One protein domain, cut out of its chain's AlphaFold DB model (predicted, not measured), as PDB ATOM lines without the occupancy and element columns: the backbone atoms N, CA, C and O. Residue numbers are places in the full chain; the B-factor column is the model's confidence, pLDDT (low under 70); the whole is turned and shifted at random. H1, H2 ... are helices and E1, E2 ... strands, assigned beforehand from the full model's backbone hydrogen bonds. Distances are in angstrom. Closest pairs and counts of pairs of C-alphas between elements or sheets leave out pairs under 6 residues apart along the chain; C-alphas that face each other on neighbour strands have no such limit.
ATOM      1  N   MET A   3     351.695 412.345 309.497       97.06
ATOM      2  CA  MET A   3     351.613 410.911 309.732       97.06
ATOM      3  C   MET A   3     352.904 410.482 310.400       97.06
ATOM      4  O   MET A   3     353.954 411.093 310.175       97.06
ATOM      5  N   TYR A   4     352.841 409.440 311.216       98.31
ATOM      6  CA  TYR A   4     354.029 408.948 311.893       98.31
ATOM      7  C   TYR A   4     354.014 407.438 312.069       98.31
ATOM      8  O   TYR A   4     352.962 406.798 312.069       98.31
ATOM      9  N   ALA A   5     355.208 406.885 312.244       98.62
ATOM     10  CA  ALA A   5     355.418 405.519 312.688       98.62
ATOM     11  C   ALA A   5     356.664 405.445 313.567       98.62
ATOM     12  O   ALA A   5     357.615 406.210 313.386       98.62
ATOM     13  N   TRP A   6     356.656 404.517 314.509       98.56
ATOM     14  CA  TRP A   6     357.767 404.287 315.416       98.56
ATOM     15  C   TRP A   6     357.901 402.808 315.743       98.56
ATOM     16  O   TRP A   6     356.936 402.043 315.662       98.56
ATOM     17  N   ARG A   7     359.121 402.423 316.112       97.75
ATOM     18  CA  ARG A   7     359.456 401.091 316.620       97.75
ATOM     19  C   ARG A   7     360.464 401.250 317.747       97.75
ATOM     20  O   ARG A   7     361.405 402.032 317.601       97.75
ATOM     21  N   THR A   8     360.317 400.507 318.831       96.81
ATOM     22  CA  THR A   8     361.306 400.392 319.911       96.81
ATOM     23  C   THR A   8     361.702 398.935 320.087       96.81
ATOM     24  O   THR A   8     360.952 398.028 319.730       96.81
ATOM     25  N   ALA A   9     362.915 398.707 320.578       95.12
ATOM     26  CA  ALA A   9     363.378 397.384 320.970       95.12
ATOM     27  C   ALA A   9     364.544 397.494 321.950       95.12
ATOM     28  O   ALA A   9     365.377 398.403 321.865       95.12
ATOM     29  N   GLU A  10     364.652 396.507 322.829       90.81
ATOM     30  CA  GLU A  10     365.812 396.323 323.685       90.81
ATOM     31  C   GLU A  10     366.962 395.685 322.903       90.81
ATOM     32  O   GLU A  10     366.857 394.583 322.351       90.81
ATOM     33  N   VAL A  11     368.100 396.378 322.895       77.38
ATOM     34  CA  VAL A  11     369.341 395.916 322.275       77.38
ATOM     35  C   VAL A  11     370.109 395.089 323.304       77.38
ATOM     36  O   VAL A  11     370.910 395.595 324.085       77.38
ATOM     37  N   SER A  12     369.824 393.790 323.349       66.44
ATOM     38  CA  SER A  12     370.515 392.868 324.247       66.44
ATOM     39  C   SER A  12     371.926 392.544 323.736       66.44
ATOM     40  O   SER A  12     372.084 391.709 322.844       66.44
ATOM     41  N   ILE A  42     378.899 389.280 316.511       63.44
ATOM     42  CA  ILE A  42     377.839 389.492 317.496       63.44
ATOM     43  C   ILE A  42     376.553 389.761 316.714       63.44
ATOM     44  O   ILE A  42     376.346 390.861 316.207       63.44
ATOM     45  N   THR A  43     375.685 388.757 316.608       63.00
ATOM     46  CA  THR A  43     374.327 388.962 316.093       63.00
ATOM     47  C   THR A  43     373.478 389.556 317.209       63.00
ATOM     48  O   THR A  43     373.041 388.849 318.118       63.00
ATOM     49  N   VAL A  44     373.271 390.867 317.160       71.69
ATOM     50  CA  VAL A  44     372.407 391.580 318.101       71.69
ATOM     51  C   VAL A  44     370.957 391.353 317.681       71.69
ATOM     52  O   VAL A  44     370.531 391.852 316.644       71.69
ATOM     53  N   GLN A  45     370.213 390.566 318.459       82.56
ATOM     54  CA  GLN A  45     368.794 390.323 318.201       82.56
ATOM     55  C   GLN A  45     367.928 391.268 319.045       82.56
ATOM     56  O   GLN A  45     368.096 391.282 320.271       82.56
ATOM     57  N   PRO A  46     367.013 392.042 318.431       88.75
ATOM     58  CA  PRO A  46     366.104 392.923 319.159       88.75
ATOM     59  C   PRO A  46     365.116 392.101 319.998       88.75
ATOM     60  O   PRO A  46     364.554 391.113 319.521       88.75
ATOM     61  N   LYS A  47     364.900 392.510 321.250       90.50
ATOM     62  CA  LYS A  47     363.881 391.945 322.151       90.50
ATOM     63  C   LYS A  47     362.844 393.003 322.514       90.50
ATOM     64  O   LYS A  47     363.116 394.189 322.359       90.50
ATOM     65  N   ASN A  48     361.684 392.565 323.008       94.25
ATOM     66  CA  ASN A  48     360.607 393.440 323.490       94.25
ATOM     67  C   ASN A  48     360.250 394.522 322.455       94.25
ATOM     68  O   ASN A  48     360.353 395.718 322.721       94.25
ATOM     69  N   ILE A  49     359.937 394.078 321.231       95.62
ATOM     70  CA  ILE A  49     359.622 394.983 320.126       95.62
ATOM     71  C   ILE A  49     358.221 395.543 320.339       95.62
ATOM     72  O   ILE A  49     357.248 394.798 320.277       95.62
ATOM     73  N   GLU A  50     358.140 396.857 320.493       97.75
ATOM     74  CA  GLU A  50     356.888 397.606 320.480       97.75
ATOM     75  C   GLU A  50     356.880 398.522 319.258       97.75
ATOM     76  O   GLU A  50     357.921 399.030 318.827       97.75
ATOM     77  N   GLN A  51     355.713 398.721 318.654       98.38
ATOM     78  CA  GLN A  51     355.596 399.553 317.463       98.38
ATOM     79  C   GLN A  51     354.198 400.132 317.290       98.38
ATOM     80  O   GLN A  51     353.207 399.559 317.737       98.38
ATOM     81  N   GLY A  52     354.115 401.265 316.598       98.38
ATOM     82  CA  GLY A  52     352.846 401.935 316.344       98.38
ATOM     83  C   GLY A  52     352.923 402.928 315.194       98.38
ATOM     84  O   GLY A  52     354.003 403.356 314.780       98.38
ATOM     85  N   CYS A  53     351.761 403.305 314.666       98.44
ATOM     86  CA  CYS A  53     351.646 404.316 313.621       98.44
ATOM     87  C   CYS A  53     350.302 405.048 313.671       98.44
ATOM     88  O   CYS A  53     349.348 404.568 314.284       98.44
ATOM     89  N   ALA A  54     350.236 406.209 313.021       98.19
ATOM     90  CA  ALA A  54     348.996 406.942 312.805       98.19
ATOM     91  C   ALA A  54     349.029 407.722 311.484       98.19
ATOM     92  O   ALA A  54     350.057 408.272 311.081       98.19
ATOM     93  N   ASP A  55     347.870 407.789 310.831       96.06
ATOM     94  CA  ASP A  55     347.681 408.428 309.525       96.06
ATOM     95  C   ASP A  55     347.419 409.946 309.602       96.06
ATOM     96  O   ASP A  55     347.567 410.632 308.596       96.06
ATOM     97  N   CYS A  56     346.955 410.447 310.756       93.19
ATOM     98  CA  CYS A  56     346.518 411.824 311.064       93.19
ATOM     99  C   CYS A  56     346.053 412.682 309.859       93.19
ATOM    100  O   CYS A  56     346.509 413.812 309.636       93.19
ATOM    101  N   GLY A  57     345.093 412.145 309.096       90.12
ATOM    102  CA  GLY A  57     344.434 412.829 307.976       90.12
ATOM    103  C   GLY A  57     344.872 412.385 306.576       90.12
ATOM    104  O   GLY A  57     344.324 412.884 305.597       90.12
ATOM    105  N   GLU A  58     345.805 411.441 306.453       93.00
ATOM    106  CA  GLU A  58     346.197 410.814 305.183       93.00
ATOM    107  C   GLU A  58     346.100 409.286 305.301       93.00
ATOM    108  O   GLU A  58     347.046 408.608 305.704       93.00
ATOM    109  N   ALA A  59     344.933 408.742 304.955       93.56
ATOM    110  CA  ALA A  59     344.632 407.322 305.119       93.56
ATOM    111  C   ALA A  59     345.685 406.403 304.464       93.56
ATOM    112  O   ALA A  59     346.040 406.568 303.291       93.56
ATOM    113  N   GLY A  60     346.162 405.418 305.224       93.25
ATOM    114  CA  GLY A  60     347.161 404.425 304.827       93.25
ATOM    115  C   GLY A  60     348.617 404.905 304.855       93.25
ATOM    116  O   GLY A  60     349.514 404.130 304.506       93.25
ATOM    117  N   ALA A  61     348.895 406.158 305.229       96.75
ATOM    118  CA  ALA A  61     350.255 406.695 305.234       96.75
ATOM    119  C   ALA A  61     351.093 406.231 306.440       96.75
ATOM    120  O   ALA A  61     352.261 405.891 306.266       96.75
ATOM    121  N   GLY A  62     350.516 406.162 307.636       97.88
ATOM    122  CA  GLY A  62     351.141 405.665 308.861       97.88
ATOM    123  C   GLY A  62     351.568 404.206 308.730       97.88
ATOM    124  O   GLY A  62     352.739 403.897 308.941       97.88
ATOM    125  N   GLN A  63     350.673 403.325 308.266       98.06
ATOM    126  CA  GLN A  63     351.020 401.912 308.041       98.06
ATOM    127  C   GLN A  63     352.156 401.761 307.020       98.06
ATOM    128  O   GLN A  63     353.051 400.935 307.183       98.06
ATOM    129  N   ARG A  64     352.169 402.600 305.978       97.69
ATOM    130  CA  ARG A  64     353.246 402.634 304.981       97.69
ATOM    131  C   ARG A  64     354.590 403.039 305.591       97.69
ATOM    132  O   ARG A  64     355.611 402.467 305.208       97.69
ATOM    133  N   LEU A  65     354.605 403.998 306.519       98.38
ATOM    134  CA  LEU A  65     355.811 404.366 307.265       98.38
ATOM    135  C   LEU A  65     356.250 403.250 308.222       98.38
ATOM    136  O   LEU A  65     357.443 402.981 308.330       98.38
ATOM    137  N   LEU A  66     355.315 402.557 308.873       98.56
ATOM    138  CA  LEU A  66     355.645 401.433 309.750       98.56
ATOM    139  C   LEU A  66     356.293 400.287 308.968       98.56
ATOM    140  O   LEU A  66     357.384 399.845 309.320       98.56
ATOM    141  N   THR A  67     355.692 399.884 307.845       98.25
ATOM    142  CA  THR A  67     356.249 398.842 306.970       98.25
ATOM    143  C   THR A  67     357.632 399.209 306.432       98.25
ATOM    144  O   THR A  67     358.474 398.334 306.235       98.25
ATOM    145  N   LEU A  68     357.910 400.497 306.216       98.00
ATOM    146  CA  LEU A  68     359.249 400.961 305.863       98.00
ATOM    147  C   LEU A  68     360.264 400.652 306.977       98.00
ATOM    148  O   LEU A  68     361.313 400.069 306.697       98.00
ATOM    149  N   LEU A  69     359.946 401.003 308.226       98.00
ATOM    150  CA  LEU A  69     360.815 400.748 309.380       98.00
ATOM    151  C   LEU A  69     360.999 399.245 309.645       98.00
ATOM    152  O   LEU A  69     362.110 398.815 309.955       98.00
ATOM    153  N   GLU A  70     359.940 398.446 309.478       97.12
ATOM    154  CA  GLU A  70     359.975 396.981 309.591       97.12
ATOM    155  C   GLU A  70     360.936 396.356 308.583       97.12
ATOM    156  O   GLU A  70     361.845 395.619 308.963       97.12
ATOM    157  N   ARG A  71     360.785 396.700 307.300       96.88
ATOM    158  CA  ARG A  71     361.622 396.159 306.220       96.88
ATOM    159  C   ARG A  71     363.086 396.569 306.344       96.88
ATOM    160  O   ARG A  71     363.957 395.832 305.893       96.88
ATOM    161  N   ALA A  72     363.344 397.732 306.933       95.81
ATOM    162  CA  ALA A  72     364.687 398.230 307.181       95.81
ATOM    163  C   ALA A  72     365.301 397.719 308.501       95.81
ATOM    164  O   ALA A  72     366.460 398.020 308.765       95.81
ATOM    165  N   ASN A  73     364.560 396.964 309.326       94.69
ATOM    166  CA  ASN A  73     364.980 396.555 310.674       94.69
ATOM    167  C   ASN A  73     365.464 397.730 311.549       94.69
ATOM    168  O   ASN A  73     366.407 397.595 312.327       94.69
ATOM    169  N   ILE A  74     364.802 398.884 311.432       95.44
ATOM    170  CA  ILE A  74     365.119 400.082 312.217       95.44
ATOM    171  C   ILE A  74     364.296 400.067 313.507       95.44
ATOM    172  O   ILE A  74     363.082 399.844 313.471       95.44
ATOM    173  N   PHE A  75     364.965 400.322 314.631       95.69
ATOM    174  CA  PHE A  75     364.392 400.377 315.978       95.69
ATOM    175  C   PHE A  75     364.880 401.625 316.710       95.69
ATOM    176  O   PHE A  75     365.928 402.172 316.379       95.69
ATOM    177  N   ASN A  76     364.140 402.024 317.742       95.88
ATOM    178  CA  ASN A  76     364.398 403.198 318.575       95.88
ATOM    179  C   ASN A  76     364.388 404.505 317.766       95.88
ATOM    180  O   ASN A  76     365.165 405.422 318.017       95.88
ATOM    181  N   VAL A  77     363.480 404.572 316.784       96.69
ATOM    182  CA  VAL A  77     363.277 405.723 315.898       96.69
ATOM    183  C   VAL A  77     361.786 406.008 315.760       96.69
ATOM    184  O   VAL A  77     360.986 405.097 315.534       96.69
ATOM    185  N   LEU A  78     361.433 407.292 315.845       98.12
ATOM    186  CA  LEU A  78     360.144 407.848 315.439       98.12
ATOM    187  C   LEU A  78     360.350 408.636 314.143       98.12
ATOM    188  O   LEU A  78     361.165 409.556 314.098       98.12
ATOM    189  N   VAL A  79     359.599 408.295 313.099       97.94
ATOM    190  CA  VAL A  79     359.566 409.055 311.844       97.94
ATOM    191  C   VAL A  79     358.230 409.762 311.739       97.94
ATOM    192  O   VAL A  79     357.181 409.130 311.848       97.94
ATOM    193  N   ILE A  80     358.278 411.066 311.480       98.12
ATOM    194  CA  ILE A  80     357.108 411.900 311.223       98.12
ATOM    195  C   ILE A  80     357.273 412.517 309.839       98.12
ATOM    196  O   ILE A  80     358.313 413.097 309.533       98.12
ATOM    197  N   VAL A  81     356.240 412.410 309.012       98.12
ATOM    198  CA  VAL A  81     356.156 413.125 307.738       98.12
ATOM    199  C   VAL A  81     355.008 414.119 307.833       98.12
ATOM    200  O   VAL A  81     353.916 413.785 308.288       98.12
ATOM    201  N   THR A  82     355.249 415.350 307.393       96.81
ATOM    202  CA  THR A  82     354.217 416.385 307.286       96.81
ATOM    203  C   THR A  82     354.025 416.742 305.823       96.81
ATOM    204  O   THR A  82     354.988 416.968 305.092       96.81
ATOM    205  N   ARG A  83     352.766 416.812 305.390       93.81
ATOM    206  CA  ARG A  83     352.374 417.176 304.030       93.81
ATOM    207  C   ARG A  83     351.363 418.323 304.034       93.81
ATOM    208  O   ARG A  83     350.397 418.324 304.802       93.81
ATOM    209  N   TRP A  84     351.551 419.253 303.105       93.88
ATOM    210  CA  TRP A  84     350.678 420.403 302.865       93.88
ATOM    211  C   TRP A  84     349.964 420.262 301.515       93.88
ATOM    212  O   TRP A  84     350.523 419.699 300.569       93.88
ATOM    213  N   TYR A  85     348.717 420.731 301.421       92.31
ATOM    214  CA  TYR A  85     347.982 420.754 300.155       92.31
ATOM    215  C   TYR A  85     348.408 421.974 299.333       92.31
ATOM    216  O   TYR A  85     348.290 423.099 299.803       92.31
ATOM    217  N   GLY A  86     348.897 421.744 298.114       93.81
ATOM    218  CA  GLY A  86     349.428 422.791 297.234       93.81
ATOM    219  C   GLY A  86     348.446 423.314 296.182       93.81
ATOM    220  O   GLY A  86     348.889 423.891 295.201       93.81
ATOM    221  N   GLY A  87     347.140 423.060 296.317       94.75
ATOM    222  CA  GLY A  87     346.124 423.529 295.361       94.75
ATOM    223  C   GLY A  87     345.688 422.507 294.304       94.75
ATOM    224  O   GLY A  87     344.603 422.652 293.750       94.75
ATOM    225  N   THR A  88     346.452 421.429 294.085       94.12
ATOM    226  CA  THR A  88     346.088 420.346 293.149       94.12
ATOM    227  C   THR A  88     346.165 418.963 293.812       94.12
ATOM    228  O   THR A  88     347.150 418.661 294.501       94.12
ATOM    229  N   PRO A  89     345.172 418.072 293.608       92.19
ATOM    230  CA  PRO A  89     345.222 416.707 294.123       92.19
ATOM    231  C   PRO A  89     346.330 415.881 293.456       92.19
ATOM    232  O   PRO A  89     346.316 415.652 292.255       92.19
ATOM    233  N   LEU A  90     347.264 415.354 294.253       93.06
ATOM    234  CA  LEU A  90     348.345 414.482 293.761       93.06
ATOM    235  C   LEU A  90     347.903 413.029 293.490       93.06
ATOM    236  O   LEU A  90     348.721 412.211 293.071       93.06
ATOM    237  N   GLY A  91     346.651 412.662 293.787       94.38
ATOM    238  CA  GLY A  91     346.187 411.277 293.653       94.38
ATOM    239  C   GLY A  91     347.073 410.305 294.441       94.38
ATOM    240  O   GLY A  91     347.450 410.606 295.573       94.38
ATOM    241  N   SER A  92     347.429 409.167 293.848       94.19
ATOM    242  CA  SER A  92     348.320 408.159 294.443       94.19
ATOM    243  C   SER A  92     349.785 408.607 294.551       94.19
ATOM    244  O   SER A  92     350.513 408.104 295.408       94.19
ATOM    245  N   SER A  93     350.214 409.591 293.749       95.19
ATOM    246  CA  SER A  93     351.598 410.096 293.730       95.19
ATOM    247  C   SER A  93     352.043 410.646 295.091       95.19
ATOM    248  O   SER A  93     353.205 410.521 295.479       95.19
ATOM    249  N   ARG A  94     351.100 411.156 295.894       95.25
ATOM    250  CA  ARG A  94     351.372 411.614 297.266       95.25
ATOM    251  C   ARG A  94     352.077 410.569 298.127       95.25
ATOM    252  O   ARG A  94     352.986 410.917 298.873       95.25
ATOM    253  N   PHE A  95     351.703 409.297 297.994       96.19
ATOM    254  CA  PHE A  95     352.285 408.224 298.791       96.19
ATOM    255  C   PHE A  95     353.740 407.967 298.414       96.19
ATOM    256  O   PHE A  95     354.546 407.670 299.294       96.19
ATOM    257  N   ARG A  96     354.097 408.149 297.134       96.56
ATOM    258  CA  ARG A  96     355.493 408.107 296.692       96.56
ATOM    259  C   ARG A  96     356.300 409.204 297.383       96.56
ATOM    260  O   ARG A  96     357.326 408.890 297.967       96.56
ATOM    261  N   HIS A  97     355.819 410.450 297.389       96.62
ATOM    262  CA  HIS A  97     356.515 411.554 298.065       96.62
ATOM    263  C   HIS A  97     356.654 411.331 299.575       96.62
ATOM    264  O   HIS A  97     357.724 411.574 300.124       96.62
ATOM    265  N   ILE A  98     355.608 410.826 300.238       97.50
ATOM    266  CA  ILE A  98     355.646 410.505 301.674       97.50
ATOM    267  C   ILE A  98     356.730 409.457 301.960       97.50
ATOM    268  O   ILE A  98     357.565 409.661 302.840       97.50
ATOM    269  N   SER A  99     356.763 408.365 301.189       97.56
ATOM    270  CA  SER A  99     357.786 407.326 301.342       97.56
ATOM    271  C   SER A  99     359.193 407.832 301.034       97.56
ATOM    272  O   SER A  99     360.109 407.551 301.799       97.56
ATOM    273  N   THR A 100     359.375 408.590 299.949       98.12
ATOM    274  CA  THR A 100     360.680 409.157 299.584       98.12
ATOM    275  C   THR A 100     361.201 410.094 300.673       98.12
ATOM    276  O   THR A 100     362.336 409.931 301.108       98.12
ATOM    277  N   CYS A 101     360.359 410.995 301.189       98.12
ATOM    278  CA  CYS A 101     360.723 411.911 302.271       98.12
ATOM    279  C   CYS A 101     361.176 411.161 303.538       98.12
ATOM    280  O   CYS A 101     362.205 411.496 304.131       98.12
ATOM    281  N   ALA A 102     360.461 410.098 303.925       98.31
ATOM    282  CA  ALA A 102     360.848 409.265 305.063       98.31
ATOM    283  C   ALA A 102     362.192 408.548 304.844       98.31
ATOM    284  O   ALA A 102     363.044 408.570 305.731       98.31
ATOM    285  N   VAL A 103     362.419 407.962 303.660       98.25
ATOM    286  CA  VAL A 103     363.697 407.308 303.314       98.25
ATOM    287  C   VAL A 103     364.855 408.300 303.376       98.25
ATOM    288  O   VAL A 103     365.880 408.008 303.986       98.25
ATOM    289  N   GLU A 104     364.705 409.471 302.761       98.31
ATOM    290  CA  GLU A 104     365.745 410.503 302.755       98.31
ATOM    291  C   GLU A 104     366.063 411.001 304.165       98.31
ATOM    292  O   GLU A 104     367.229 411.205 304.499       98.31
ATOM    293  N   THR A 105     365.041 411.154 305.009       98.06
ATOM    294  CA  THR A 105     365.214 411.552 306.412       98.06
ATOM    295  C   THR A 105     365.991 410.496 307.193       98.06
ATOM    296  O   THR A 105     366.931 410.831 307.908       98.06
ATOM    297  N   LEU A 106     365.662 409.213 307.017       97.94
ATOM    298  CA  LEU A 106     366.378 408.113 307.668       97.94
ATOM    299  C   LEU A 106     367.829 407.990 307.193       97.94
ATOM    300  O   LEU A 106     368.708 407.743 308.015       97.94
ATOM    301  N   LYS A 107     368.098 408.216 305.901       97.88
ATOM    302  CA  LYS A 107     369.468 408.296 305.362       97.88
ATOM    303  C   LYS A 107     370.246 409.446 305.999       97.88
ATOM    304  O   LYS A 107     371.344 409.242 306.503       97.88
ATOM    305  N   LYS A 108     369.658 410.648 306.046       97.50
ATOM    306  CA  LYS A 108     370.268 411.821 306.700       97.50
ATOM    307  C   LYS A 108     370.517 411.595 308.193       97.50
ATOM    308  O   LYS A 108     371.495 412.107 308.722       97.50
ATOM    309  N   GLY A 109     369.653 410.824 308.852       96.12
ATOM    310  CA  GLY A 109     369.811 410.415 310.248       96.12
ATOM    311  C   GLY A 109     370.799 409.266 310.479       96.12
ATOM    312  O   GLY A 109     371.000 408.891 311.627       96.12
ATOM    313  N   GLY A 110     371.396 408.689 309.429       96.88
ATOM    314  CA  GLY A 110     372.340 407.571 309.545       96.88
ATOM    315  C   GLY A 110     371.701 406.212 309.853       96.88
ATOM    316  O   GLY A 110     372.407 405.273 310.209       96.88
TER     317      GLY A 110
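Overview. This is residues 3 to 12 and 42 to 110 of the 113 residues of the protein "UPF0029 domain-containing protein" of Saccharomyces pastorianus (UniProt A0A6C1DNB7). A narrow sheet of three antiparallel strands, in the order E2, E1, E3, has two helices packed over one face, while its other face is bare. H1 runs along the strands over E1 and, only just, over E2 with 3 of its C-alphas, H2 runs slantwise over E3, and residues 84 to 93, of which 93 belongs to H2, stick out at one end. The printed part has 79 residues, with E1, E2, H1, E3 and H2 along the chain, a mixed class of helices and strands. It is only just loose, close to compact, with a radius of gyration of the C-alphas of 14.0 A, and a rod spanning 51 by 22 by 15 A.

Arrangement. The inner strand E1, residues 3 to 11, is antiparallel to the edge strand E2, residues 46 to 54, at 171 degrees, with N 8 and O 50 2.8 A apart, within hydrogen-bond range. E1 is also antiparallel to the edge strand E3, residues 77 to 82, at 173 degrees, with N 5 and O 79 3.0 A apart, within hydrogen-bond range. H1, residues 61 to 71, is on the sheet at a height of 7.6 A; its closest C-alphas to E1 are those of Leu 66 and Ala 5, 5.0 A apart. E2, H1 and E3 form a split strand-helix-strand unit, two strands running the same way with E1 between them, and its crossover is left-handed. H2, residues 93 to 108, is on the same face at a height of 8.5 A, at 39 degrees to E3 on the local plane; their closest C-alphas, Ile 98 and Val 81, are 6.6 A apart. With its residues 95 to 102 alone H2 touches H1, the same way at a steep tilt of 44 degrees, the closest C-alphas being those of Leu 65 and Ser 99, 6.9 A apart. In H1 and H2 every O i to N i+4 pair is within hydrogen-bond range.

Along the chain. E1 begins at C-alpha 3 (351.613, 410.911, 309.732) and is 26.4 A long; E2, 23.0 A long, bends by 56 degrees at residue 49. H1 is 15.5 A long and E3 16.4 A. H2, 22.8 A long, ends at C-alpha 108 (370.268, 411.821, 306.700).

Size, cuts and confidence. The C-alphas farthest apart, those of Ile 42 and Gly 87, are 51.5 A apart. Residues 13 to 41 are not printed, and C-alphas 12 and 42 are 10.5 A apart across the cut. Of the links that are printed whole, none is long. Residues 12, 42 and 43 have pLDDT under 70.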